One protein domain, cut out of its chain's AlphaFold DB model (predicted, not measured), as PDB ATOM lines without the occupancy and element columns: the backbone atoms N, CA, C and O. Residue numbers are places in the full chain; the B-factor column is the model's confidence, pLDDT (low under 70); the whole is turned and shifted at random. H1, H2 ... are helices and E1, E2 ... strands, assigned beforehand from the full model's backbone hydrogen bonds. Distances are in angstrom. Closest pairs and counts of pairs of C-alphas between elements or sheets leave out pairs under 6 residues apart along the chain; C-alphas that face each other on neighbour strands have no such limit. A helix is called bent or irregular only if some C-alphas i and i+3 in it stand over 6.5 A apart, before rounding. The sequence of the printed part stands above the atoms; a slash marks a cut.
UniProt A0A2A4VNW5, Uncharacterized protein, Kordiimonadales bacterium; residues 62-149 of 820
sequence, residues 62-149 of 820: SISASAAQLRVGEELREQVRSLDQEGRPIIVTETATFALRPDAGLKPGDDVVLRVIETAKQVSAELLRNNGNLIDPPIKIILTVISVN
ATOM      1  N   SER A  62     -58.286  11.694  33.272       51.47
ATOM      2  CA  SER A  62     -58.338  10.451  34.057       51.47
ATOM      3  C   SER A  62     -57.332   9.408  33.545       51.47
ATOM      4  O   SER A  62     -56.787   8.636  34.337       51.47
ATOM      5  N   ILE A  63     -57.011   9.440  32.244       52.78
ATOM      6  CA  ILE A  63     -55.972   8.609  31.622       52.78
ATOM      7  C   ILE A  63     -54.587   9.061  32.101       52.78
ATOM      8  O   ILE A  63     -53.809   8.230  32.563       52.78
ATOM      9  N   SER A  64     -54.298  10.368  32.075       54.41
ATOM     10  CA  SER A  64     -53.030  10.931  32.572       54.41
ATOM     11  C   SER A  64     -52.792  10.621  34.054       54.41
ATOM     12  O   SER A  64     -51.692  10.213  34.425       54.41
ATOM     13  N   ALA A  65     -53.826  10.749  34.892       61.06
ATOM     14  CA  ALA A  65     -53.756  10.405  36.311       61.06
ATOM     15  C   ALA A  65     -53.496   8.905  36.531       61.06
ATOM     16  O   ALA A  65     -52.630   8.538  37.323       61.06
ATOM     17  N   SER A  66     -54.211   8.045  35.797       68.94
ATOM     18  CA  SER A  66     -54.085   6.584  35.910       68.94
ATOM     19  C   SER A  66     -52.728   6.078  35.418       68.94
ATOM     20  O   SER A  66     -52.153   5.183  36.034       68.94
ATOM     21  N   ALA A  67     -52.181   6.667  34.349       65.06
ATOM     22  CA  ALA A  67     -50.854   6.334  33.832       65.06
ATOM     23  C   ALA A  67     -49.730   6.716  34.814       65.06
ATOM     24  O   ALA A  67     -48.759   5.976  34.945       65.06
ATOM     25  N   ALA A  68     -49.897   7.821  35.548       76.44
ATOM     26  CA  ALA A  68     -49.007   8.226  36.637       76.44
ATOM     27  C   ALA A  68     -49.336   7.571  38.000       76.44
ATOM     28  O   ALA A  68     -48.666   7.855  38.991       76.44
ATOM     29  N   GLN A  69     -50.352   6.699  38.057       86.62
ATOM     30  CA  GLN A  69     -50.839   5.958  39.235       86.62
ATOM     31  C   GLN A  69     -51.352   6.798  40.429       86.62
ATOM     32  O   GLN A  69     -51.667   6.228  41.477       86.62
ATOM     33  N   LEU A  70     -51.506   8.118  40.261       90.56
ATOM     34  CA  LEU A  70     -51.841   9.058  41.339       90.56
ATOM     35  C   LEU A  70     -53.231   8.831  41.953       90.56
ATOM     36  O   LEU A  70     -54.234   8.665  41.248       90.56
ATOM     37  N   ARG A  71     -53.311   8.936  43.281       92.00
ATOM     38  CA  ARG A  71     -54.530   8.757  44.083       92.00
ATOM     39  C   ARG A  71     -54.938  10.053  44.776       92.00
ATOM     40  O   ARG A  71     -54.111  10.804  45.276       92.00
ATOM     41  N   VAL A  72     -56.243  10.302  44.883       93.88
ATOM     42  CA  VAL A  72     -56.752  11.406  45.715       93.88
ATOM     43  C   VAL A  72     -56.429  11.121  47.187       93.88
ATOM     44  O   VAL A  72     -56.710  10.031  47.684       93.88
ATOM     45  N   GLY A  73     -55.837  12.103  47.870       92.69
ATOM     46  CA  GLY A  73     -55.310  12.004  49.233       92.69
ATOM     47  C   GLY A  73     -53.809  11.693  49.324       92.69
ATOM     48  O   GLY A  73     -53.264  11.739  50.424       92.69
ATOM     49  N   GLU A  74     -53.137  11.401  48.210       95.50
ATOM     50  CA  GLU A  74     -51.702  11.092  48.166       95.50
ATOM     51  C   GLU A  74     -50.830  12.342  48.370       95.50
ATOM     52  O   GLU A  74     -51.119  13.398  47.803       95.50
ATOM     53  N   GLU A  75     -49.763  12.229  49.168       96.88
ATOM     54  CA  GLU A  75     -48.752  13.281  49.342       96.88
ATOM     55  C   GLU A  75     -47.513  12.995  48.484       96.88
ATOM     56  O   GLU A  75     -46.715  12.116  48.808       96.88
ATOM     57  N   LEU A  76     -47.315  13.794  47.438       96.38
ATOM     58  CA  LEU A  76     -46.075  13.836  46.667       96.38
ATOM     59  C   LEU A  76     -45.065  14.737  47.386       96.38
ATOM     60  O   LEU A  76     -45.410  15.831  47.848       96.38
ATOM     61  N   ARG A  77     -43.820  14.271  47.498       97.56
ATOM     62  CA  ARG A  77     -42.739  14.920  48.255       97.56
ATOM     63  C   ARG A  77     -41.513  15.012  47.363       97.56
ATOM     64  O   ARG A  77     -40.672  14.121  47.369       97.56
ATOM     65  N   GLU A  78     -41.472  16.065  46.560       97.19
ATOM     66  CA  GLU A  78     -40.592  16.175  45.398       97.19
ATOM     67  C   GLU A  78     -39.788  17.468  45.416       97.19
ATOM     68  O   GLU A  78     -40.230  18.481  45.955       97.19
ATOM     69  N   GLN A  79     -38.632  17.452  44.757       97.00
ATOM     70  CA  GLN A  79     -37.856  18.661  44.500       97.00
ATOM     71  C   GLN A  79     -38.136  19.180  43.086       97.00
ATOM     72  O   GLN A  79     -38.106  18.416  42.114       97.00
ATOM     73  N   VAL A  80     -38.360  20.488  42.951       97.44
ATOM     74  CA  VAL A  80     -38.497  21.149  41.645       97.44
ATOM     75  C   VAL A  80     -37.167  21.043  40.895       97.44
ATOM     76  O   VAL A  80     -36.154  21.602  41.315       97.44
ATOM     77  N   ARG A  81     -37.146  20.308  39.780       96.44
ATOM     78  CA  ARG A  81     -35.918  19.980  39.034       96.44
ATOM     79  C   ARG A  81     -35.470  21.100  38.102       96.44
ATOM     80  O   ARG A  81     -34.276  21.354  37.973       96.44
ATOM     81  N   SER A  82     -36.419  21.748  37.434       95.94
ATOM     82  CA  SER A  82     -36.175  22.799  36.443       95.94
ATOM     83  C   SER A  82     -37.451  23.607  36.198       95.94
ATOM     84  O   SER A  82     -38.501  23.300  36.760       95.94
ATOM     85  N   LEU A  83     -37.364  24.622  35.340       95.69
ATOM     86  CA  LEU A  83     -38.529  25.228  34.693       95.69
ATOM     87  C   LEU A  83     -38.657  24.676  33.261       95.69
ATOM     88  O   LEU A  83     -37.662  24.205  32.701       95.69
ATOM     89  N   ASP A  84     -39.851  24.723  32.671       94.69
ATOM     90  CA  ASP A  84     -40.053  24.456  31.239       94.69
ATOM     91  C   ASP A  84     -39.903  25.722  30.366       94.69
ATOM     92  O   ASP A  84     -39.533  26.795  30.847       94.69
ATOM     93  N   GLN A  85     -40.174  25.602  29.061       91.81
ATOM     94  CA  GLN A  85     -40.078  26.715  28.101       91.81
ATOM     95  C   GLN A  85     -41.102  27.840  28.350       91.81
ATOM     96  O   GLN A  85     -40.906  28.953  27.873       91.81
ATOM     97  N   GLU A  86     -42.172  27.566  29.101       91.50
ATOM     98  CA  GLU A  86     -43.174  28.549  29.534       91.50
ATOM     99  C   GLU A  86     -42.849  29.120  30.930       91.50
ATOM    100  O   GLU A  86     -43.619  29.911  31.475       91.50
ATOM    101  N   GLY A  87     -41.720  28.718  31.528       93.25
ATOM    102  CA  GLY A  87     -41.307  29.097  32.879       93.25
ATOM    103  C   GLY A  87     -41.995  28.309  33.997       93.25
ATOM    104  O   GLY A  87     -41.821  28.656  35.163       93.25
ATOM    105  N   ARG A  88     -42.768  27.257  33.692       96.38
ATOM    106  CA  ARG A  88     -43.518  26.501  34.710       96.38
ATOM    107  C   ARG A  88     -42.591  25.562  35.497       96.38
ATOM    108  O   ARG A  88     -41.790  24.866  34.869       96.38
ATOM    109  N   PRO A  89     -42.715  25.471  36.834       97.00
ATOM    110  CA  PRO A  89     -41.937  24.537  37.649       97.00
ATOM    111  C   PRO A  89     -42.195  23.071  37.276       97.00
ATOM    112  O   PRO A  89     -43.350  22.657  37.170       97.00
ATOM    113  N   ILE A  90     -41.129  22.279  37.120       97.00
ATOM    114  CA  ILE A  90     -41.190  20.840  36.821       97.00
ATOM    115  C   ILE A  90     -40.793  20.013  38.049       97.00
ATOM    116  O   ILE A  90     -39.709  20.205  38.603       97.00
ATOM    117  N   ILE A  91     -41.617  19.026  38.409       97.00
ATOM    118  CA  ILE A  91     -41.266  17.929  39.329       97.00
ATOM    119  C   ILE A  91     -41.199  16.591  38.575       97.00
ATOM    120  O   ILE A  91     -41.847  16.424  37.539       97.00
ATOM    121  N   VAL A  92     -40.419  15.636  39.086       96.12
ATOM    122  CA  VAL A  92     -40.219  14.310  38.475       96.12
ATOM    123  C   VAL A  92     -40.406  13.241  39.546       96.12
ATOM    124  O   VAL A  92     -39.502  13.050  40.354       96.12
ATOM    125  N   THR A  93     -41.546  12.549  39.526       94.88
ATOM    126  CA  THR A  93     -41.817  11.396  40.399       94.88
ATOM    127  C   THR A  93     -41.289  10.100  39.777       94.88
ATOM    128  O   THR A  93     -40.893  10.052  38.606       94.88
ATOM    129  N   GLU A  94     -41.357   9.005  40.539       90.38
ATOM    130  CA  GLU A  94     -41.087   7.643  40.052       90.38
ATOM    131  C   GLU A  94     -41.910   7.271  38.802       90.38
ATOM    132  O   GLU A  94     -41.422   6.551  37.932       90.38
ATOM    133  N   THR A  95     -43.145   7.775  38.694       90.06
ATOM    134  CA  THR A  95     -44.121   7.392  37.660       90.06
ATOM    135  C   THR A  95     -44.288   8.415  36.539       90.06
ATOM    136  O   THR A  95     -44.684   8.031  35.437       90.06
ATOM    137  N   ALA A  96     -44.020   9.705  36.765       95.00
ATOM    138  CA  ALA A  96     -44.236  10.748  35.761       95.00
ATOM    139  C   ALA A  96     -43.485  12.061  36.044       95.00
ATOM    140  O   ALA A  96     -43.169  12.418  37.176       95.00
ATOM    141  N   THR A  97     -43.268  12.831  34.981       95.62
ATOM    142  CA  THR A  97     -42.803  14.222  35.039       95.62
ATOM    143  C   THR A  97     -44.000  15.160  34.906       95.62
ATOM    144  O   THR A  97     -44.788  15.003  33.970       95.62
ATOM    145  N   PHE A  98     -44.126  16.155  35.787       96.38
ATOM    146  CA  PHE A  98     -45.249  17.099  35.804       96.38
ATOM    147  C   PHE A  98     -44.785  18.560  35.768       96.38
ATOM    148  O   PHE A  98     -43.912  18.941  36.545       96.38
ATOM    149  N   ALA A  99     -45.436  19.391  34.949       96.62
ATOM    150  CA  ALA A  99     -45.428  20.847  35.111       96.62
ATOM    151  C   ALA A  99     -46.506  21.285  36.115       96.62
ATOM    152  O   ALA A  99     -47.639  20.797  36.079       96.62
ATOM    153  N   LEU A 100     -46.162  22.248  36.968       96.50
ATOM    154  CA  LEU A 100     -47.040  22.857  37.966       96.50
ATOM    155  C   LEU A 100     -47.650  24.164  37.431       96.50
ATOM    156  O   LEU A 100     -46.941  25.011  36.883       96.50
ATOM    157  N   ARG A 101     -48.970  24.345  37.583       94.56
ATOM    158  CA  ARG A 101     -49.685  25.572  37.180       94.56
ATOM    159  C   ARG A 101     -50.756  25.984  38.210       94.56
ATOM    160  O   ARG A 101     -51.605  25.155  38.520       94.56
ATOM    161  N   PRO A 102     -50.829  27.244  38.677       88.06
ATOM    162  CA  PRO A 102     -49.917  28.350  38.382       88.06
ATOM    163  C   PRO A 102     -48.505  28.077  38.910       88.06
ATOM    164  O   PRO A 102     -48.315  27.214  39.766       88.06
ATOM    165  N   ASP A 103     -47.527  28.837  38.417       80.00
ATOM    166  CA  ASP A 103     -46.277  28.990  39.152       80.00
ATOM    167  C   ASP A 103     -46.595  29.674  40.492       80.00
ATOM    168  O   ASP A 103     -47.060  30.814  40.528       80.00
ATOM    169  N   ALA A 104     -46.381  28.956  41.596       87.31
ATOM    170  CA  ALA A 104     -46.568  29.460  42.954       87.31
ATOM    171  C   ALA A 104     -45.316  30.199  43.484       87.31
ATOM    172  O   ALA A 104     -45.116  30.292  44.695       87.31
ATOM    173  N   GLY A 105     -44.464  30.699  42.581       91.31
ATOM    174  CA  GLY A 105     -43.157  31.284  42.881       91.31
ATOM    175  C   GLY A 105     -42.083  30.232  43.166       91.31
ATOM    176  O   GLY A 105     -41.128  30.533  43.887       91.31
ATOM    177  N   LEU A 106     -42.261  29.009  42.653       95.81
ATOM    178  CA  LEU A 106     -41.410  27.856  42.958       95.81
ATOM    179  C   LEU A 106     -40.156  27.869  42.084       95.81
ATOM    180  O   LEU A 106     -40.229  28.047  40.868       95.81
ATOM    181  N   LYS A 107     -38.996  27.636  42.691       96.00
ATOM    182  CA  LYS A 107     -37.700  27.710  42.001       96.00
ATOM    183  C   LYS A 107     -37.064  26.330  41.851       96.00
ATOM    184  O   LYS A 107     -37.276  25.474  42.703       96.00
ATOM    185  N   PRO A 108     -36.242  26.091  40.813       96.69
ATOM    186  CA  PRO A 108     -35.420  24.886  40.743       96.69
ATOM    187  C   PRO A 108     -34.560  24.742  42.008       96.69
ATOM    188  O   PRO A 108     -33.812  25.658  42.352       96.69
ATOM    189  N   GLY A 109     -34.693  23.605  42.690       94.94
ATOM    190  CA  GLY A 109     -34.128  23.339  44.015       94.94
ATOM    191  C   GLY A 109     -35.119  23.432  45.185       94.94
ATOM    192  O   GLY A 109     -34.764  22.985  46.270       94.94
ATOM    193  N   ASP A 110     -36.335  23.956  44.990       97.25
ATOM    194  CA  ASP A 110     -37.360  24.016  46.043       97.25
ATOM    195  C   ASP A 110     -37.914  22.618  46.378       97.25
ATOM    196  O   ASP A 110     -38.393  21.902  45.491       97.25
ATOM    197  N   ASP A 111     -37.909  22.256  47.664       96.88
ATOM    198  CA  ASP A 111     -38.507  21.018  48.180       96.88
ATOM    199  C   ASP A 111     -40.001  21.233  48.485       96.88
ATOM    200  O   ASP A 111     -40.364  21.939  49.435       96.88
ATOM    201  N   VAL A 112     -40.890  20.607  47.708       97.44
ATOM    202  CA  VAL A 112     -42.346  20.800  47.796       97.44
ATOM    203  C   VAL A 112     -43.091  19.575  48.327       97.44
ATOM    204  O   VAL A 112     -42.776  18.429  48.009       97.44
ATOM    205  N   VAL A 113     -44.140  19.826  49.117       97.81
ATOM    206  CA  VAL A 113     -45.113  18.801  49.533       97.81
ATOM    207  C   VAL A 113     -46.477  19.143  48.948       97.81
ATOM    208  O   VAL A 113     -47.070  20.165  49.302       97.81
ATOM    209  N   LEU A 114     -46.964  18.281  48.058       97.56
ATOM    210  CA  LEU A 114     -48.199  18.436  47.291       97.56
ATOM    211  C   LEU A 114     -49.179  17.318  47.666       97.56
ATOM    212  O   LEU A 114     -48.848  16.146  47.512       97.56
ATOM    213  N   ARG A 115     -50.396  17.650  48.100       97.31
ATOM    214  CA  ARG A 115     -51.461  16.663  48.353       97.31
ATOM    215  C   ARG A 115     -52.446  16.620  47.195       97.31
ATOM    216  O   ARG A 115     -53.135  17.608  46.961       97.31
ATOM    217  N   VAL A 116     -52.564  15.492  46.499       97.00
ATOM    218  CA  VAL A 116     -53.509  15.315  45.383       97.00
ATOM    219  C   VAL A 116     -54.954  15.389  45.896       97.00
ATOM    220  O   VAL A 116     -55.341  14.636  46.787       97.00
ATOM    221  N   ILE A 117     -55.771  16.275  45.324       96.19
ATOM    222  CA  ILE A 117     -57.177  16.507  45.716       96.19
ATOM    223  C   ILE A 117     -58.197  16.130  44.634       96.19
ATOM    224  O   ILE A 117     -59.351  15.855  44.949       96.19
ATOM    225  N   GLU A 118     -57.799  16.102  43.363       92.81
ATOM    226  CA  GLU A 118     -58.678  15.755  42.242       92.81
ATOM    227  C   GLU A 118     -57.860  15.060  41.150       92.81
ATOM    228  O   GLU A 118     -56.750  15.489  40.850       92.81
ATOM    229  N   THR A 119     -58.401  13.996  40.554       90.81
ATOM    230  CA  THR A 119     -57.786  13.272  39.421       90.81
ATOM    231  C   THR A 119     -58.752  13.044  38.251       90.81
ATOM    232  O   THR A 119     -58.351  12.545  37.204       90.81
ATOM    233  N   ALA A 120     -60.035  13.395  38.410       73.31
ATOM    234  CA  ALA A 120     -61.100  12.984  37.494       73.31
ATOM    235  C   ALA A 120     -61.288  13.906  36.277       73.31
ATOM    236  O   ALA A 120     -61.558  13.413  35.185       73.31
ATOM    237  N   LYS A 121     -61.179  15.231  36.460       75.12
ATOM    238  CA  LYS A 121     -61.319  16.240  35.384       75.12
ATOM    239  C   LYS A 121     -59.987  16.878  35.004       75.12
ATOM    240  O   LYS A 121     -59.714  17.103  33.834       75.12
ATOM    241  N   GLN A 122     -59.175  17.156  36.015       86.75
ATOM    242  CA  GLN A 122     -57.800  17.629  35.927       86.75
ATOM    243  C   GLN A 122     -57.049  17.079  37.141       86.75
ATOM    244  O   GLN A 122     -57.660  16.947  38.205       86.75
ATOM    245  N   VAL A 123     -55.754  16.771  37.021       93.38
ATOM    246  CA  VAL A 123     -54.960  16.427  38.207       93.38
ATOM    247  C   VAL A 123     -54.704  17.717  38.979       93.38
ATOM    248  O   VAL A 123     -54.020  18.612  38.493       93.38
ATOM    249  N   SER A 124     -55.292  17.839  40.165       95.06
ATOM    250  CA  SER A 124     -55.070  18.962  41.076       95.06
ATOM    251  C   SER A 124     -54.464  18.478  42.381       95.06
ATOM    252  O   SER A 124     -54.900  17.464  42.928       95.06
ATOM    253  N   ALA A 125     -53.545  19.265  42.925       97.25
ATOM    254  CA  ALA A 125     -53.000  19.110  44.261       97.25
ATOM    255  C   ALA A 125     -53.052  20.430  45.045       97.25
ATOM    256  O   ALA A 125     -53.230  21.507  44.481       97.25
ATOM    257  N   GLU A 126     -52.888  20.339  46.356       97.69
ATOM    258  CA  GLU A 126     -52.671  21.466  47.259       97.69
ATOM    259  C   GLU A 126     -51.209  21.480  47.694       97.69
ATOM    260  O   GLU A 126     -50.707  20.492  48.232       97.69
ATOM    261  N   LEU A 127     -50.522  22.599  47.475       97.38
ATOM    262  CA  LEU A 127     -49.183  22.838  47.994       97.38
ATOM    263  C   LEU A 127     -49.278  23.113  49.497       97.38
ATOM    264  O   LEU A 127     -49.709  24.187  49.916       97.38
ATOM    265  N   LEU A 128     -48.884  22.118  50.292       96.44
ATOM    266  CA  LEU A 128     -48.885  22.167  51.753       96.44
ATOM    267  C   LEU A 128     -47.582  22.754  52.306       96.44
ATOM    268  O   LEU A 128     -47.590  23.360  53.378       96.44
ATOM    269  N   ARG A 129     -46.450  22.553  51.613       96.50
ATOM    270  CA  ARG A 129     -45.136  23.075  52.023       96.50
ATOM    271  C   ARG A 129     -44.248  23.459  50.843       96.50
ATOM    272  O   ARG A 129     -44.264  22.762  49.833       96.50
ATOM    273  N   ASN A 130     -43.414  24.483  51.040       96.69
ATOM    274  CA  ASN A 130     -42.228  24.777  50.224       96.69
ATOM    275  C   ASN A 130     -41.013  24.993  51.151       96.69
ATOM    276  O   ASN A 130     -41.090  25.771  52.109       96.69
ATOM    277  N   ASN A 131     -39.905  24.295  50.889       95.62
ATOM    278  CA  ASN A 131     -38.657  24.337  51.658       95.62
ATOM    279  C   ASN A 131     -38.899  24.124  53.163       95.62
ATOM    280  O   ASN A 131     -38.441  24.879  54.019       95.62
ATOM    281  N   GLY A 132     -39.725  23.121  53.483       91.81
ATOM    282  CA  GLY A 132     -40.150  22.768  54.843       91.81
ATOM    283  C   GLY A 132     -41.219  23.680  55.468       91.81
ATOM    284  O   GLY A 132     -42.000  23.200  56.297       91.81
ATOM    285  N   ASN A 133     -41.309  24.949  55.055       95.56
ATOM    286  CA  ASN A 133     -42.287  25.920  55.557       95.56
ATOM    287  C   ASN A 133     -43.715  25.476  55.227       95.56
ATOM    288  O   ASN A 133     -43.985  25.066  54.101       95.56
ATOM    289  N   LEU A 134     -44.626  25.569  56.199       95.69
ATOM    290  CA  LEU A 134     -46.048  25.285  55.998       95.69
ATOM    291  C   LEU A 134     -46.716  26.454  55.261       95.69
ATOM    292  O   LEU A 134     -46.500  27.607  55.627       95.69
ATOM    293  N   ILE A 135     -47.526  26.145  54.250       95.12
ATOM    294  CA  ILE A 135     -48.288  27.127  53.474       95.12
ATOM    295  C   ILE A 135     -49.755  27.041  53.906       95.12
ATOM    296  O   ILE A 135     -50.407  26.015  53.720       95.12
ATOM    297  N   ASP A 136     -50.243  28.122  54.510       93.94
ATOM    298  CA  ASP A 136     -51.603  28.260  55.033       93.94
ATOM    299  C   ASP A 136     -52.160  29.646  54.635       93.94
ATOM    300  O   ASP A 136     -51.554  30.659  55.004       93.94
ATOM    301  N   PRO A 137     -53.255  29.735  53.852       92.62
ATOM    302  CA  PRO A 137     -54.003  28.623  53.259       92.62
ATOM    303  C   PRO A 137     -53.202  27.883  52.165       92.62
ATOM    304  O   PRO A 137     -52.458  28.526  51.418       92.62
ATOM    305  N   PRO A 138     -53.376  26.555  52.007       95.06
ATOM    306  CA  PRO A 138     -52.743  25.789  50.933       95.06
ATOM    307  C   PRO A 138     -53.076  26.313  49.531       95.06
ATOM    308  O   PRO A 138     -54.224  26.639  49.223       95.06
ATOM    309  N   ILE A 139     -52.076  26.345  48.648       96.44
ATOM    310  CA  ILE A 139     -52.237  26.851  47.276       96.44
ATOM    311  C   ILE A 139     -52.661  25.699  46.356       96.44
ATOM    312  O   ILE A 139     -51.939  24.710  46.231       96.44
ATOM    313  N   LYS A 140     -53.812  25.817  45.678       96.81
ATOM    314  CA  LYS A 140     -54.251  24.830  44.675       96.81
ATOM    315  C   LYS A 140     -53.424  24.959  43.391       96.81
ATOM    316  O   LYS A 140     -53.391  26.021  42.773       96.81
ATOM    317  N   ILE A 141     -52.808  23.854  42.977       96.38
ATOM    318  CA  ILE A 141     -51.958  23.720  41.790       96.38
ATOM    319  C   ILE A 141     -52.497  22.585  40.906       96.38
ATOM    320  O   ILE A 141     -52.965  21.557  41.392       96.38
ATOM    321  N   ILE A 142     -52.437  22.775  39.593       96.25
ATOM    322  CA  ILE A 142     -52.748  21.794  38.552       96.25
ATOM    323  C   ILE A 142     -51.440  21.124  38.115       96.25
ATOM    324  O   ILE A 142     -50.440  21.800  37.871       96.25
ATOM    325  N   LEU A 143     -51.468  19.797  38.017       96.25
ATOM    326  CA  LEU A 143     -50.367  18.925  37.614       96.25
ATOM    327  C   LEU A 143     -50.567  18.498  36.151       96.25
ATOM    328  O   LEU A 143     -51.418  17.660  35.847       96.25
ATOM    329  N   THR A 144     -49.775  19.054  35.239       94.69
ATOM    330  CA  THR A 144     -49.803  18.704  33.809       94.69
ATOM    331  C   THR A 144     -48.726  17.663  33.518       94.69
ATOM    332  O   THR A 144     -47.542  17.970  33.628       94.69
ATOM    333  N   VAL A 145     -49.108  16.440  33.134       94.25
ATOM    334  CA  VAL A 145     -48.149  15.374  32.778       94.25
ATOM    335  C   VAL A 145     -47.385  15.748  31.503       94.25
ATOM    336  O   VAL A 145     -47.997  15.953  30.456       94.25
ATOM    337  N   ILE A 146     -46.054  15.796  31.590       91.38
ATOM    338  CA  ILE A 146     -45.127  15.991  30.463       91.38
ATOM    339  C   ILE A 146     -44.664  14.633  29.917       91.38
ATOM    340  O   ILE A 146     -44.648  14.415  28.708       91.38
ATOM    341  N   SER A 147     -44.292  13.706  30.806       90.38
ATOM    342  CA  SER A 147     -43.880  12.342  30.456       90.38
ATOM    343  C   SER A 147     -44.385  11.345  31.491       90.38
ATOM    344  O   SER A 147     -44.504  11.678  32.668       90.38
ATOM    345  N   VAL A 148     -44.631  10.106  31.066       90.19
ATOM    346  CA  VAL A 148     -44.807   8.964  31.973       90.19
ATOM    347  C   VAL A 148     -43.477   8.222  32.025       90.19
ATOM    348  O   VAL A 148     -42.927   7.853  30.984       90.19
ATOM    349  N   ASN A 149     -42.949   8.035  33.226       84.25
ATOM    350  CA  ASN A 149     -41.673   7.381  33.465       84.25
ATOM    351  C   ASN A 149     -41.933   5.874  33.566       84.25
ATOM    352  O   ASN A 149     -42.565   5.399  34.506       84.25
TER     353      ASN A 149
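AT A GLANCE: This is residues 62 to 149 of the 820 residues of an uncharacterized protein of Kordiimonadales bacterium (UniProt A0A2A4VNW5). You are looking at a small barrel rolled from one six-stranded sheet, nearly closed where the edge strands E1 and E2 come near each other, with the short helix H1 at one end of it. The long bent strand E6 is the hinge between two leaves, E1 E4 E5 and E3 E2, which face each other. The printed part has 88 residues, with one named helix and six named strands in the order H1 E1 E2 E3 E4 E5 E6. The sheet's order is E1 E4 E5 E6 E3 E2, antiparallel throughout, and the class is mostly strand. The whole is compact, with a radius of gyration of the C-alphas of 11.7 A and spans of 31 by 28 by 20 A.

IN THESE COORDINATES: Find C-alpha 62 at (-58.338, 10.451, 34.057); from there H1 runs to residue 67, 8.5 A. Next come E1, residues 75 to 79, 13.1 A, and E2, residues 89 to 92, 10.4 A. E3 takes residues 96 to 101, 15.9 A. Look for E4 at residues 111 to 118, starting from C-alpha 111 at (-38.507, 21.018, 48.180) and 21.7 A long, then E5 at residues 124 to 130, 16.8 A. E6 spans residues 133 to 148, 29.2 A, bends by 109 degrees at residue 137, and ends with C-alpha 148 at (-44.807, 8.964, 31.973).

HOW THE PARTS SIT: Begin with the strongly twisted, curled sheet, a folded sheet, bent back on itself into two leaves. At its edge strand E1, N 76 and O 114 of E4 are 2.8 A apart, within hydrogen-bond range. E4, E5 and E6 are a meander, each strand the antiparallel neighbour of the one before: look at N 126 and O 115, 2.8 A, in the hairpin E4 and E5, and N 125 and O 141, 2.8 A, in the hairpin E5 and E6. E6 pairs in a staggered way, with E5 over residues 133 to 142 and with E3 over 142 to 148, where N 144 and O 99 are 2.9 A apart. E3 to E6 form a Greek key, a meander with the strand before it as neighbour of its last strand. In the hairpin E2 and E3, N 98 and O 91 are 2.9 A apart. The closest C-alphas of the edge strands E1 and E2 are those of Gln 79 and Ile 91, 6.2 A. E3 and E5 are apart. H1 is on the sheet, over none of its strands, at a height over the sheet of 6.1 A; its closest C-alpha to E6 is that of Ser 64, 6.6 A from that of Val 145. In H1 every O i to N i+4 pair is within hydrogen-bond range.

THE WHOLE: The C-alphas farthest apart are those of Ile 63 and Asn 133, 32.6 A. The printed part has no cut, and no link is long. Mean pLDDT of the printed part is 91.3; look for values under 70 at residues 62 to 67.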